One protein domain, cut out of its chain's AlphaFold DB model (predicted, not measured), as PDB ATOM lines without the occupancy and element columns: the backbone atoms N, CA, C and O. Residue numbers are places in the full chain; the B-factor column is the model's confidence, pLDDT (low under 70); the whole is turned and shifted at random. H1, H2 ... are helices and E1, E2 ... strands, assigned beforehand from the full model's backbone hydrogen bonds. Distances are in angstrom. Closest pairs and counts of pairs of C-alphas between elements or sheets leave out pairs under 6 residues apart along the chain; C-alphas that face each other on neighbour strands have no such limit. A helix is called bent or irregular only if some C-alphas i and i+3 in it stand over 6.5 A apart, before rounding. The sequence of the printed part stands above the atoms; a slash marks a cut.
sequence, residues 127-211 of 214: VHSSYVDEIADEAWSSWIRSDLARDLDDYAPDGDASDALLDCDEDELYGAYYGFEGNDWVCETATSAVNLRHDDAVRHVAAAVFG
ATOM      1  N   VAL A 127     199.957 135.137 259.301       97.25
ATOM      2  CA  VAL A 127     199.022 134.750 258.230       97.25
ATOM      3  C   VAL A 127     197.916 135.792 258.083       97.25
ATOM      4  O   VAL A 127     197.596 136.185 256.965       97.25
ATOM      5  N   HIS A 128     197.366 136.288 259.194       95.88
ATOM      6  CA  HIS A 128     196.366 137.357 259.158       95.88
ATOM      7  C   HIS A 128     196.922 138.669 258.613       95.88
ATOM      8  O   HIS A 128     196.313 139.244 257.720       95.88
ATOM      9  N   SER A 129     198.093 139.113 259.074       94.25
ATOM     10  CA  SER A 129     198.712 140.337 258.556       94.25
ATOM     11  C   SER A 129     198.967 140.245 257.051       94.25
ATOM     12  O   SER A 129     198.625 141.172 256.328       94.25
ATOM     13  N   SER A 130     199.517 139.125 256.565       95.44
ATOM     14  CA  SER A 130     199.711 138.908 255.124       95.44
ATOM     15  C   SER A 130     198.383 138.858 254.368       95.44
ATOM     16  O   SER A 130     198.295 139.370 253.258       95.44
ATOM     17  N   TYR A 131     197.335 138.295 254.972       95.25
ATOM     18  CA  TYR A 131     196.011 138.266 254.363       95.25
ATOM     19  C   TYR A 131     195.395 139.660 254.201       95.25
ATOM     20  O   TYR A 131     194.831 139.962 253.153       95.25
ATOM     21  N   VAL A 132     195.528 140.521 255.213       93.31
ATOM     22  CA  VAL A 132     195.055 141.911 255.141       93.31
ATOM     23  C   VAL A 132     195.792 142.678 254.042       93.31
ATOM     24  O   VAL A 132     195.147 143.387 253.270       93.31
ATOM     25  N   ASP A 133     197.111 142.494 253.927       92.19
ATOM     26  CA  ASP A 133     197.914 143.114 252.867       92.19
ATOM     27  C   ASP A 133     197.457 142.661 251.466       92.19
ATOM     28  O   ASP A 133     197.335 143.483 250.559       92.19
ATOM     29  N   GLU A 134     197.152 141.370 251.292       94.56
ATOM     30  CA  GLU A 134     196.622 140.830 250.034       94.56
ATOM     31  C   GLU A 134     195.250 141.415 249.676       94.56
ATOM     32  O   GLU A 134     195.049 141.831 248.538       94.56
ATOM     33  N   ILE A 135     194.307 141.487 250.624       94.50
ATOM     34  CA  ILE A 135     192.983 142.070 250.342       94.50
ATOM     35  C   ILE A 135     193.110 143.559 250.016       94.50
ATOM     36  O   ILE A 135     192.408 144.055 249.132       94.50
ATOM     37  N   ALA A 136     193.982 144.284 250.722       93.50
ATOM     38  CA  ALA A 136     194.253 145.679 250.405       93.50
ATOM     39  C   ALA A 136     194.727 145.801 248.949       93.50
ATOM     40  O   ALA A 136     194.119 146.546 248.185       93.50
ATOM     41  N   ASP A 137     195.710 145.000 248.532       94.19
ATOM     42  CA  ASP A 137     196.180 144.970 247.143       94.19
ATOM     43  C   ASP A 137     195.055 144.644 246.142       94.19
ATOM     44  O   ASP A 137     194.855 145.362 245.159       94.19
ATOM     45  N   GLU A 138     194.233 143.628 246.420       94.06
ATOM     46  CA  GLU A 138     193.089 143.261 245.576       94.06
ATOM     47  C   GLU A 138     192.056 144.399 245.450       94.06
ATOM     48  O   GLU A 138     191.484 144.607 244.364       94.06
ATOM     49  N   ALA A 139     191.856 145.188 246.513       94.75
ATOM     50  CA  ALA A 139     190.956 146.340 246.531       94.75
ATOM     51  C   ALA A 139     191.370 147.425 245.523       94.75
ATOM     52  O   ALA A 139     190.495 148.103 244.966       94.75
ATOM     53  N   TRP A 140     192.672 147.550 245.213       94.94
ATOM     54  CA  TRP A 140     193.166 148.433 244.146       94.94
ATOM     55  C   TRP A 140     192.471 148.150 242.821       94.94
ATOM     56  O   TRP A 140     191.840 149.030 242.230       94.94
ATOM     57  N   SER A 141     192.573 146.897 242.380       92.38
ATOM     58  CA  SER A 141     192.056 146.450 241.088       92.38
ATOM     59  C   SER A 141     190.528 146.405 241.035       92.38
ATOM     60  O   SER A 141     189.946 146.461 239.951       92.38
ATOM     61  N   SER A 142     189.883 146.332 242.200       92.38
ATOM     62  CA  SER A 142     188.445 146.118 242.314       92.38
ATOM     63  C   SER A 142     187.638 147.419 242.354       92.38
ATOM     64  O   SER A 142     186.634 147.527 241.649       92.38
ATOM     65  N   TRP A 143     188.055 148.416 243.141       93.25
ATOM     66  CA  TRP A 143     187.329 149.695 243.236       93.25
ATOM     67  C   TRP A 143     188.220 150.908 243.489       93.25
ATOM     68  O   TRP A 143     187.961 151.958 242.904       93.25
ATOM     69  N   ILE A 144     189.289 150.780 244.283       96.00
ATOM     70  CA  ILE A 144     190.075 151.940 244.739       96.00
ATOM     71  C   ILE A 144     190.674 152.710 243.570       96.00
ATOM     72  O   ILE A 144     190.641 153.935 243.584       96.00
ATOM     73  N   ARG A 145     191.163 152.026 242.530       95.38
ATOM     74  CA  ARG A 145     191.662 152.700 241.326       95.38
ATOM     75  C   ARG A 145     190.592 153.581 240.676       95.38
ATOM     76  O   ARG A 145     190.880 154.695 240.248       95.38
ATOM     77  N   SER A 146     189.364 153.075 240.573       94.38
ATOM     78  CA  SER A 146     188.260 153.815 239.959       94.38
ATOM     79  C   SER A 146     187.807 154.983 240.832       94.38
ATOM     80  O   SER A 146     187.474 156.033 240.289       94.38
ATOM     81  N   ASP A 147     187.784 154.809 242.154       96.56
ATOM     82  CA  ASP A 147     187.440 155.884 243.087       96.56
ATOM     83  C   ASP A 147     188.516 156.965 243.120       96.56
ATOM     84  O   ASP A 147     188.189 158.137 242.968       96.56
ATOM     85  N   LEU A 148     189.796 156.580 243.156       96.25
ATOM     86  CA  LEU A 148     190.916 157.508 243.024       96.25
ATOM     87  C   LEU A 148     190.796 158.339 241.743       96.25
ATOM     88  O   LEU A 148     190.901 159.559 241.797       96.25
ATOM     89  N   ALA A 149     190.563 157.693 240.596       95.19
ATOM     90  CA  ALA A 149     190.419 158.390 239.321       95.19
ATOM     91  C   ALA A 149     189.268 159.408 239.343       95.19
ATOM     92  O   ALA A 149     189.426 160.516 238.842       95.19
ATOM     93  N   ARG A 150     188.136 159.040 239.951       94.94
ATOM     94  CA  ARG A 150     186.960 159.901 240.097       94.94
ATOM     95  C   ARG A 150     187.217 161.075 241.044       94.94
ATOM     96  O   ARG A 150     186.818 162.191 240.745       94.94
ATOM     97  N   ASP A 151     187.858 160.831 242.181       96.88
ATOM     98  CA  ASP A 151     188.054 161.841 243.227       96.88
ATOM     99  C   ASP A 151     189.243 162.774 242.924       96.88
ATOM    100  O   ASP A 151     189.351 163.866 243.484       96.88
ATOM    101  N   LEU A 152     190.110 162.403 241.977       96.25
ATOM    102  CA  LEU A 152     191.149 163.285 241.439       96.25
ATOM    103  C   LEU A 152     190.587 164.485 240.657       96.25
ATOM    104  O   LEU A 152     191.256 165.521 240.612       96.25
ATOM    105  N   ASP A 153     189.371 164.394 240.103       94.75
ATOM    106  CA  ASP A 153     188.710 165.503 239.394       94.75
ATOM    107  C   ASP A 153     188.580 166.757 240.274       94.75
ATOM    108  O   ASP A 153     188.735 167.880 239.790       94.75
ATOM    109  N   ASP A 154     188.379 166.582 241.585       94.50
ATOM    110  CA  ASP A 154     188.242 167.687 242.544       94.50
ATOM    111  C   ASP A 154     189.535 168.510 242.708       94.50
ATOM    112  O   ASP A 154     189.494 169.664 243.149       94.50
ATOM    113  N   TYR A 155     190.683 167.934 242.345       94.50
ATOM    114  CA  TYR A 155     192.000 168.567 242.441       94.50
ATOM    115  C   TYR A 155     192.558 169.002 241.081       94.50
ATOM    116  O   TYR A 155     193.495 169.807 241.032       94.50
ATOM    117  N   ALA A 156     191.998 168.495 239.982       93.19
ATOM    118  CA  ALA A 156     192.432 168.829 238.636       93.19
ATOM    119  C   ALA A 156     192.227 170.336 238.346       93.19
ATOM    120  O   ALA A 156     191.163 170.889 238.642       93.19
ATOM    121  N   PRO A 157     193.206 171.048 237.750       91.12
ATOM    122  CA  PRO A 157     193.112 172.493 237.504       91.12
ATOM    123  C   PRO A 157     191.919 172.944 236.647       91.12
ATOM    124  O   PRO A 157     191.466 174.086 236.763       91.12
ATOM    125  N   ASP A 158     191.445 172.081 235.760       90.44
ATOM    126  CA  ASP A 158     190.288 172.259 234.884       90.44
ATOM    127  C   ASP A 158     189.054 171.463 235.337       90.44
ATOM    128  O   ASP A 158     187.998 171.581 234.711       90.44
ATOM    129  N   GLY A 159     189.157 170.747 236.462       89.00
ATOM    130  CA  GLY A 159     188.095 169.920 237.029       89.00
ATOM    131  C   GLY A 159     187.866 168.599 236.292       89.00
ATOM    132  O   GLY A 159     186.765 168.063 236.386       89.00
ATOM    133  N   ASP A 160     188.849 168.125 235.520       90.56
ATOM    134  CA  ASP A 160     188.807 166.840 234.814       90.56
ATOM    135  C   ASP A 160     190.208 166.203 234.791       90.56
ATOM    136  O   ASP A 160     191.126 166.673 234.118       90.56
ATOM    137  N   ALA A 161     190.391 165.118 235.539       92.06
ATOM    138  CA  ALA A 161     191.658 164.404 235.641       92.06
ATOM    139  C   ALA A 161     191.906 163.435 234.471       92.06
ATOM    140  O   ALA A 161     193.003 162.878 234.367       92.06
ATOM    141  N   SER A 162     190.922 163.217 233.589       91.31
ATOM    142  CA  SER A 162     190.929 162.126 232.605       91.31
ATOM    143  C   SER A 162     192.144 162.151 231.679       91.31
ATOM    144  O   SER A 162     192.796 161.122 231.496       91.31
ATOM    145  N   ASP A 163     192.477 163.314 231.114       91.12
ATOM    146  CA  ASP A 163     193.608 163.449 230.187       91.12
ATOM    147  C   ASP A 163     194.947 163.186 230.896       91.12
ATOM    148  O   ASP A 163     195.813 162.496 230.361       91.12
ATOM    149  N   ALA A 164     195.103 163.674 232.131       90.06
ATOM    150  CA  ALA A 164     196.313 163.451 232.917       90.06
ATOM    151  C   ALA A 164     196.471 161.980 233.333       90.06
ATOM    152  O   ALA A 164     197.581 161.451 233.303       90.06
ATOM    153  N   LEU A 165     195.370 161.309 233.678       91.69
ATOM    154  CA  LEU A 165     195.359 159.886 234.017       91.69
ATOM    155  C   LEU A 165     195.700 158.996 232.816       91.69
ATOM    156  O   LEU A 165     196.355 157.975 232.994       91.69
ATOM    157  N   LEU A 166     195.289 159.375 231.600       91.94
ATOM    158  CA  LEU A 166     195.635 158.640 230.376       91.94
ATOM    159  C   LEU A 166     197.137 158.665 230.066       91.94
ATOM    160  O   LEU A 166     197.651 157.704 229.493       91.94
ATOM    161  N   ASP A 167     197.818 159.750 230.436       92.56
ATOM    162  CA  ASP A 167     199.256 159.935 230.220       92.56
ATOM    163  C   ASP A 167     200.115 159.433 231.402       92.56
ATOM    164  O   ASP A 167     201.346 159.416 231.300       92.56
ATOM    165  N   CYS A 168     199.490 159.029 232.512       93.38
ATOM    166  CA  CYS A 168     200.167 158.583 233.726       93.38
ATOM    167  C   CYS A 168     200.421 157.070 233.728       93.38
ATOM    168  O   CYS A 168     199.619 156.279 233.228       93.38
ATOM    169  N   ASP A 169     201.549 156.665 234.309       94.75
ATOM    170  CA  ASP A 169     201.875 155.259 234.505       94.75
ATOM    171  C   ASP A 169     201.100 154.672 235.696       94.75
ATOM    172  O   ASP A 169     200.995 155.281 236.763       94.75
ATOM    173  N   GLU A 170     200.555 153.469 235.518       93.44
ATOM    174  CA  GLU A 170     199.752 152.809 236.553       93.44
ATOM    175  C   GLU A 170     200.573 152.498 237.810       93.44
ATOM    176  O   GLU A 170     200.064 152.666 238.921       93.44
ATOM    177  N   ASP A 171     201.833 152.077 237.656       95.62
ATOM    178  CA  ASP A 171     202.686 151.723 238.793       95.62
ATOM    179  C   ASP A 171     203.069 152.982 239.589       95.62
ATOM    180  O   ASP A 171     203.232 152.924 240.810       95.62
ATOM    181  N   GLU A 172     203.169 154.137 238.922       95.94
ATOM    182  CA  GLU A 172     203.368 155.436 239.570       95.94
ATOM    183  C   GLU A 172     202.149 155.843 240.413       95.94
ATOM    184  O   GLU A 172     202.316 156.234 241.572       95.94
ATOM    185  N   LEU A 173     200.928 155.688 239.884       95.81
ATOM    186  CA  LEU A 173     199.689 155.946 240.633       95.81
ATOM    187  C   LEU A 173     199.540 155.012 241.830       95.81
ATOM    188  O   LEU A 173     199.298 155.473 242.949       95.81
ATOM    189  N   TYR A 174     199.711 153.710 241.600       96.44
ATOM    190  CA  TYR A 174     199.658 152.695 242.644       96.44
ATOM    191  C   TYR A 174     200.701 152.990 243.727       96.44
ATOM    192  O   TYR A 174     200.375 153.074 244.912       96.44
ATOM    193  N   GLY A 175     201.954 153.219 243.324       96.62
ATOM    194  CA  GLY A 175     203.064 153.484 244.233       96.62
ATOM    195  C   GLY A 175     202.869 154.754 245.058       96.62
ATOM    196  O   GLY A 175     203.161 154.749 246.253       96.62
ATOM    197  N   ALA A 176     202.337 155.825 244.464       97.12
ATOM    198  CA  ALA A 176     202.017 157.051 245.188       97.12
ATOM    199  C   ALA A 176     200.868 156.843 246.187       97.12
ATOM    200  O   ALA A 176     200.967 157.285 247.331       97.12
ATOM    201  N   TYR A 177     199.804 156.141 245.792       97.50
ATOM    202  CA  TYR A 177     198.659 155.890 246.666       97.50
ATOM    203  C   TYR A 177     199.038 154.999 247.860       97.50
ATOM    204  O   TYR A 177     198.825 155.383 249.010       97.50
ATOM    205  N   TYR A 178     199.659 153.839 247.619       95.94
ATOM    206  CA  TYR A 178     200.073 152.914 248.684       95.94
ATOM    207  C   TYR A 178     201.260 153.428 249.500       95.94
ATOM    208  O   TYR A 178     201.369 153.123 250.688       95.94
ATOM    209  N   GLY A 179     202.121 154.247 248.895       95.88
ATOM    210  CA  GLY A 179     203.250 154.895 249.559       95.88
ATOM    211  C   GLY A 179     202.859 156.020 250.519       95.88
ATOM    212  O   GLY A 179     203.716 156.513 251.256       95.88
ATOM    213  N   PHE A 180     201.587 156.433 250.549       97.00
ATOM    214  CA  PHE A 180     201.111 157.414 251.513       97.00
ATOM    215  C   PHE A 180     201.204 156.857 252.944       97.00
ATOM    216  O   PHE A 180     200.409 156.018 253.360       97.00
ATOM    217  N   GLU A 181     202.147 157.380 253.738       96.00
ATOM    218  CA  GLU A 181     202.390 156.952 255.131       96.00
ATOM    219  C   GLU A 181     201.156 157.071 256.040       96.00
ATOM    220  O   GLU A 181     201.110 156.486 257.121       96.00
ATOM    221  N   GLY A 182     200.170 157.872 255.633       95.56
ATOM    222  CA  GLY A 182     198.933 158.060 256.366       95.56
ATOM    223  C   GLY A 182     197.850 157.027 256.074       95.56
ATOM    224  O   GLY A 182     196.782 157.187 256.655       95.56
ATOM    225  N   ASN A 183     198.080 156.043 255.202       96.19
ATOM    226  CA  ASN A 183     197.105 154.997 254.899       96.19
ATOM    227  C   ASN A 183     196.654 154.256 256.167       96.19
ATOM    228  O   ASN A 183     197.461 153.958 257.048       96.19
ATOM    229  N   ASP A 184     195.357 153.966 256.238       94.94
ATOM    230  CA  ASP A 184     194.720 153.278 257.362       94.94
ATOM    231  C   ASP A 184     193.768 152.215 256.809       94.94
ATOM    232  O   ASP A 184     192.599 152.483 256.515       94.94
ATOM    233  N   TRP A 185     194.328 151.033 256.560       93.81
ATOM    234  CA  TRP A 185     193.629 149.910 255.950       93.81
ATOM    235  C   TRP A 185     192.850 149.127 256.996       93.81
ATOM    236  O   TRP A 185     193.408 148.673 257.995       93.81
ATOM    237  N   VAL A 186     191.561 148.932 256.736       93.25
ATOM    238  CA  VAL A 186     190.692 148.090 257.558       93.25
ATOM    239  C   VAL A 186     189.887 147.154 256.671       93.25
ATOM    240  O   VAL A 186     189.407 147.549 255.609       93.25
ATOM    241  N   CYS A 187     189.701 145.919 257.120       93.44
ATOM    242  CA  CYS A 187     188.789 144.992 256.465       93.44
ATOM    243  C   CYS A 187     187.337 145.395 256.762       93.44
ATOM    244  O   CYS A 187     186.939 145.519 257.922       93.44
ATOM    245  N   GLU A 188     186.544 145.622 255.715       91.44
ATOM    246  CA  GLU A 188     185.102 145.884 255.828       91.44
ATOM    247  C   GLU A 188     184.315 144.571 255.912       91.44
ATOM    248  O   GLU A 188     183.335 144.461 256.654       91.44
ATOM    249  N   THR A 189     184.769 143.562 255.168       92.94
ATOM    250  CA  THR A 189     184.240 142.197 255.187       92.94
ATOM    251  C   THR A 189     185.394 141.205 255.270       92.94
ATOM    252  O   THR A 189     186.561 141.592 255.285       92.94
ATOM    253  N   ALA A 190     185.079 139.910 255.287       94.81
ATOM    254  CA  ALA A 190     186.100 138.876 255.217       94.81
ATOM    255  C   ALA A 190     186.957 138.943 253.944       94.81
ATOM    256  O   ALA A 190     188.060 138.425 253.961       94.81
ATOM    257  N   THR A 191     186.464 139.557 252.863       93.69
ATOM    258  CA  THR A 191     187.101 139.553 251.534       93.69
ATOM    259  C   THR A 191     187.280 140.953 250.937       93.69
ATOM    260  O   THR A 191     187.595 141.080 249.758       93.69
ATOM    261  N   SER A 192     187.072 142.015 251.722       93.62
ATOM    262  CA  SER A 192     187.142 143.406 251.255       93.62
ATOM    263  C   SER A 192     187.837 144.306 252.270       93.62
ATOM    264  O   SER A 192     187.581 144.200 253.472       93.62
ATOM    265  N   ALA A 193     188.674 145.226 251.786       94.62
ATOM    266  CA  ALA A 193     189.379 146.208 252.600       94.62
ATOM    267  C   ALA A 193     189.193 147.632 252.074       94.62
ATOM    268  O   ALA A 193     189.207 147.897 250.874       94.62
ATOM    269  N   VAL A 194     189.066 148.578 252.993       94.81
ATOM    270  CA  VAL A 194     188.934 150.000 252.690       94.81
ATOM    271  C   VAL A 194     190.064 150.775 253.350       94.81
ATOM    272  O   VAL A 194     190.525 150.433 254.437       94.81
ATOM    273  N   ASN A 195     190.496 151.847 252.695       96.12
ATOM    274  CA  ASN A 195     191.414 152.809 253.283       96.12
ATOM    275  C   ASN A 195     190.600 153.941 253.919       96.12
ATOM    276  O   ASN A 195     190.007 154.755 253.210       96.12
ATOM    277  N   LEU A 196     190.594 154.034 255.249       96.50
ATOM    278  CA  LEU A 196     189.857 155.074 255.981       96.50
ATOM    279  C   LEU A 196     190.385 156.487 255.715       96.50
ATOM    280  O   LEU A 196     189.731 157.470 256.064       96.50
ATOM    281  N   ARG A 197     191.565 156.596 255.097       97.12
ATOM    282  CA  ARG A 197     192.202 157.857 254.715       97.12
ATOM    283  C   ARG A 197     192.328 158.011 253.201       97.12
ATOM    284  O   ARG A 197     193.260 158.662 252.734       97.12
ATOM    285  N   HIS A 198     191.367 157.454 252.456       97.00
ATOM    286  CA  HIS A 198     191.277 157.575 250.999       97.00
ATOM    287  C   HIS A 198     191.416 159.027 250.523       97.00
ATOM    288  O   HIS A 198     192.323 159.310 249.752       97.00
ATOM    289  N   ASP A 199     190.619 159.964 251.044       97.25
ATOM    290  CA  ASP A 199     190.655 161.372 250.613       97.25
ATOM    291  C   ASP A 199     192.041 162.021 250.796       97.25
ATOM    292  O   ASP A 199     192.517 162.769 249.939       97.25
ATOM    293  N   ASP A 200     192.721 161.711 251.905       97.69
ATOM    294  CA  ASP A 200     194.080 162.192 252.166       97.69
ATOM    295  C   ASP A 200     195.095 161.553 251.202       97.69
ATOM    296  O   ASP A 200     196.034 162.221 250.759       97.69
ATOM    297  N   ALA A 201     194.903 160.278 250.852       97.50
ATOM    298  CA  ALA A 201     195.716 159.570 249.870       97.50
ATOM    299  C   ALA A 201     195.495 160.120 248.449       97.50
ATOM    300  O   ALA A 201     196.466 160.361 247.736       97.50
ATOM    301  N   VAL A 202     194.253 160.423 248.053       97.56
ATOM    302  CA  VAL A 202     193.921 161.097 246.781       97.56
ATOM    303  C   VAL A 202     194.625 162.450 246.711       97.56
ATOM    304  O   VAL A 202     195.318 162.750 245.739       97.56
ATOM    305  N   ARG A 203     194.528 163.244 247.786       96.94
ATOM    306  CA  ARG A 203     195.230 164.526 247.920       96.94
ATOM    307  C   ARG A 203     196.744 164.365 247.771       96.94
ATOM    308  O   ARG A 203     197.400 165.195 247.138       96.94
ATOM    309  N   HIS A 204     197.306 163.316 248.370       97.38
ATOM    310  CA  HIS A 204     198.722 162.991 248.253       97.38
ATOM    311  C   HIS A 204     199.106 162.662 246.806       97.38
ATOM    312  O   HIS A 204     200.065 163.246 246.309       97.38
ATOM    313  N   VAL A 205     198.342 161.813 246.117       97.38
ATOM    314  CA  VAL A 205     198.566 161.457 244.705       97.38
ATOM    315  C   VAL A 205     198.482 162.692 243.808       97.38
ATOM    316  O   VAL A 205     199.403 162.937 243.027       97.38
ATOM    317  N   ALA A 206     197.446 163.522 243.966       97.12
ATOM    318  CA  ALA A 206     197.278 164.767 243.216       97.12
ATOM    319  C   ALA A 206     198.525 165.664 243.310       97.12
ATOM    320  O   ALA A 206     199.022 166.176 242.304       97.12
ATOM    321  N   ALA A 207     199.076 165.812 244.516       95.88
ATOM    322  CA  ALA A 207     200.268 166.617 244.749       95.88
ATOM    323  C   ALA A 207     201.566 165.933 244.280       95.88
ATOM    324  O   ALA A 207     202.433 166.601 243.715       95.88
ATOM    325  N   ALA A 208     201.727 164.635 244.537       96.12
ATOM    326  CA  ALA A 208     202.974 163.902 244.324       96.12
ATOM    327  C   ALA A 208     203.196 163.510 242.859       96.12
ATOM    328  O   ALA A 208     204.321 163.623 242.375       96.12
ATOM    329  N   VAL A 209     202.136 163.088 242.167       96.69
ATOM    330  CA  VAL A 209     202.190 162.611 240.777       96.69
ATOM    331  C   VAL A 209     201.948 163.762 239.806       96.69
ATOM    332  O   VAL A 209     202.716 163.972 238.870       96.69
ATOM    333  N   PHE A 210     200.915 164.569 240.057       95.44
ATOM    334  CA  PHE A 210     200.470 165.585 239.098       95.44
ATOM    335  C   PHE A 210     200.887 167.019 239.450       95.44
ATOM    336  O   PHE A 210     200.770 167.926 238.622       95.44
ATOM    337  N   GLY A 211     201.387 167.257 240.667       94.50
ATOM    338  CA  GLY A 211     201.738 168.599 241.135       94.50
ATOM    339  C   GLY A 211     200.529 169.524 241.304       94.50
ATOM    340  O   GLY A 211     200.684 170.748 241.283       94.50
TER     341      GLY A 211
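What this domain is: This is residues 127 to 211 of the 214 residues of an uncharacterized protein of Saccharothrix ecbatanensis (UniProt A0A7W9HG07). A small two-stranded hairpin, E1 and E2, packs beside the first arm, H1a, of a long bent helix, H1, which runs along much of a rod-shaped domain. Beyond the bend, H4 crosses the second arm, H1b, and H3 packs on H4, while H2 lies toward the end away from the hairpin. The printed part has 85 residues, with four named helices and two named strands in the order H1 H2 H3 E1 E2 H4; the sheet is E1 - E2, antiparallel, and the class is mostly helix. The whole is compact, with a radius of gyration of the C-alphas of 13.0 A and spans of 43 by 21 by 19 A.

Where its parts are: Start at E1, residues 185 to 189, whose first C-alpha stands at (193.629, 149.910, 255.950); it is 12.2 A long. E2, residues 192 to 195, is 10.5 A long. Go back to C-alpha 127 at (199.022, 134.750, 258.230), where H1, residues 127 to 154, begins. By its hydrogen bonds H1 was assigned as one helix, but it is bent, with C-alphas 142 and 145 standing 7.4 A apart. Its arms are H1a, residues 127 to 142, 22.2 A, and H1b, residues 145 to 154, 15.4 A. H2 holds residues 162 to 167, 8.9 A, and H3 residues 170 to 178, 12.1 A. H4, residues 198 to 208, runs 14.9 A and ends with C-alpha 208 at (202.974, 163.902, 244.324).

How they stand to each other: Look first at the hairpin of E1 and E2, whose directions stand at 148 degrees; N 186 and O 194 are 2.9 A apart and N 194 and O 186 2.8 A, both within hydrogen-bond range. The closest C-alphas of H1a and E2 are those of Ala 136 and Ala 193, 5.4 A apart. H1a and H1b stand at a steep tilt of 60 degrees. H1b touches H4, closest at the C-alphas of Leu 148 and Val 202, 6.0 A; at 70.5 degrees they are only just about perpendicular. H3 touches H4 at a steep tilt of 55 degrees, opposite ways, with the C-alphas of Ala 176 and Val 205 closest at 5.6 A. H1b and H2 only just touch, with 3 pairs of C-alphas within 8 A, the closest being those of Ala 149 and Leu 165 at 7.4 A. H1a and H3 are close but not clearly touching, with the C-alphas of Trp 140 and Tyr 174 closest at 7.9 A. H2 and H4 are apart. Every O i to N i+4 pair is within hydrogen-bond range in H2, H3 and H4, against 11 of 12 in H1a and 4 of 6 in H1b.

The domain as a whole: The two C-alphas farthest apart are those of Val 127 and Asp 158, at 45.0 A. The printed part has no cut and no long link. The model's mean pLDDT over the printed part is 94.7, and no printed residue is under 70.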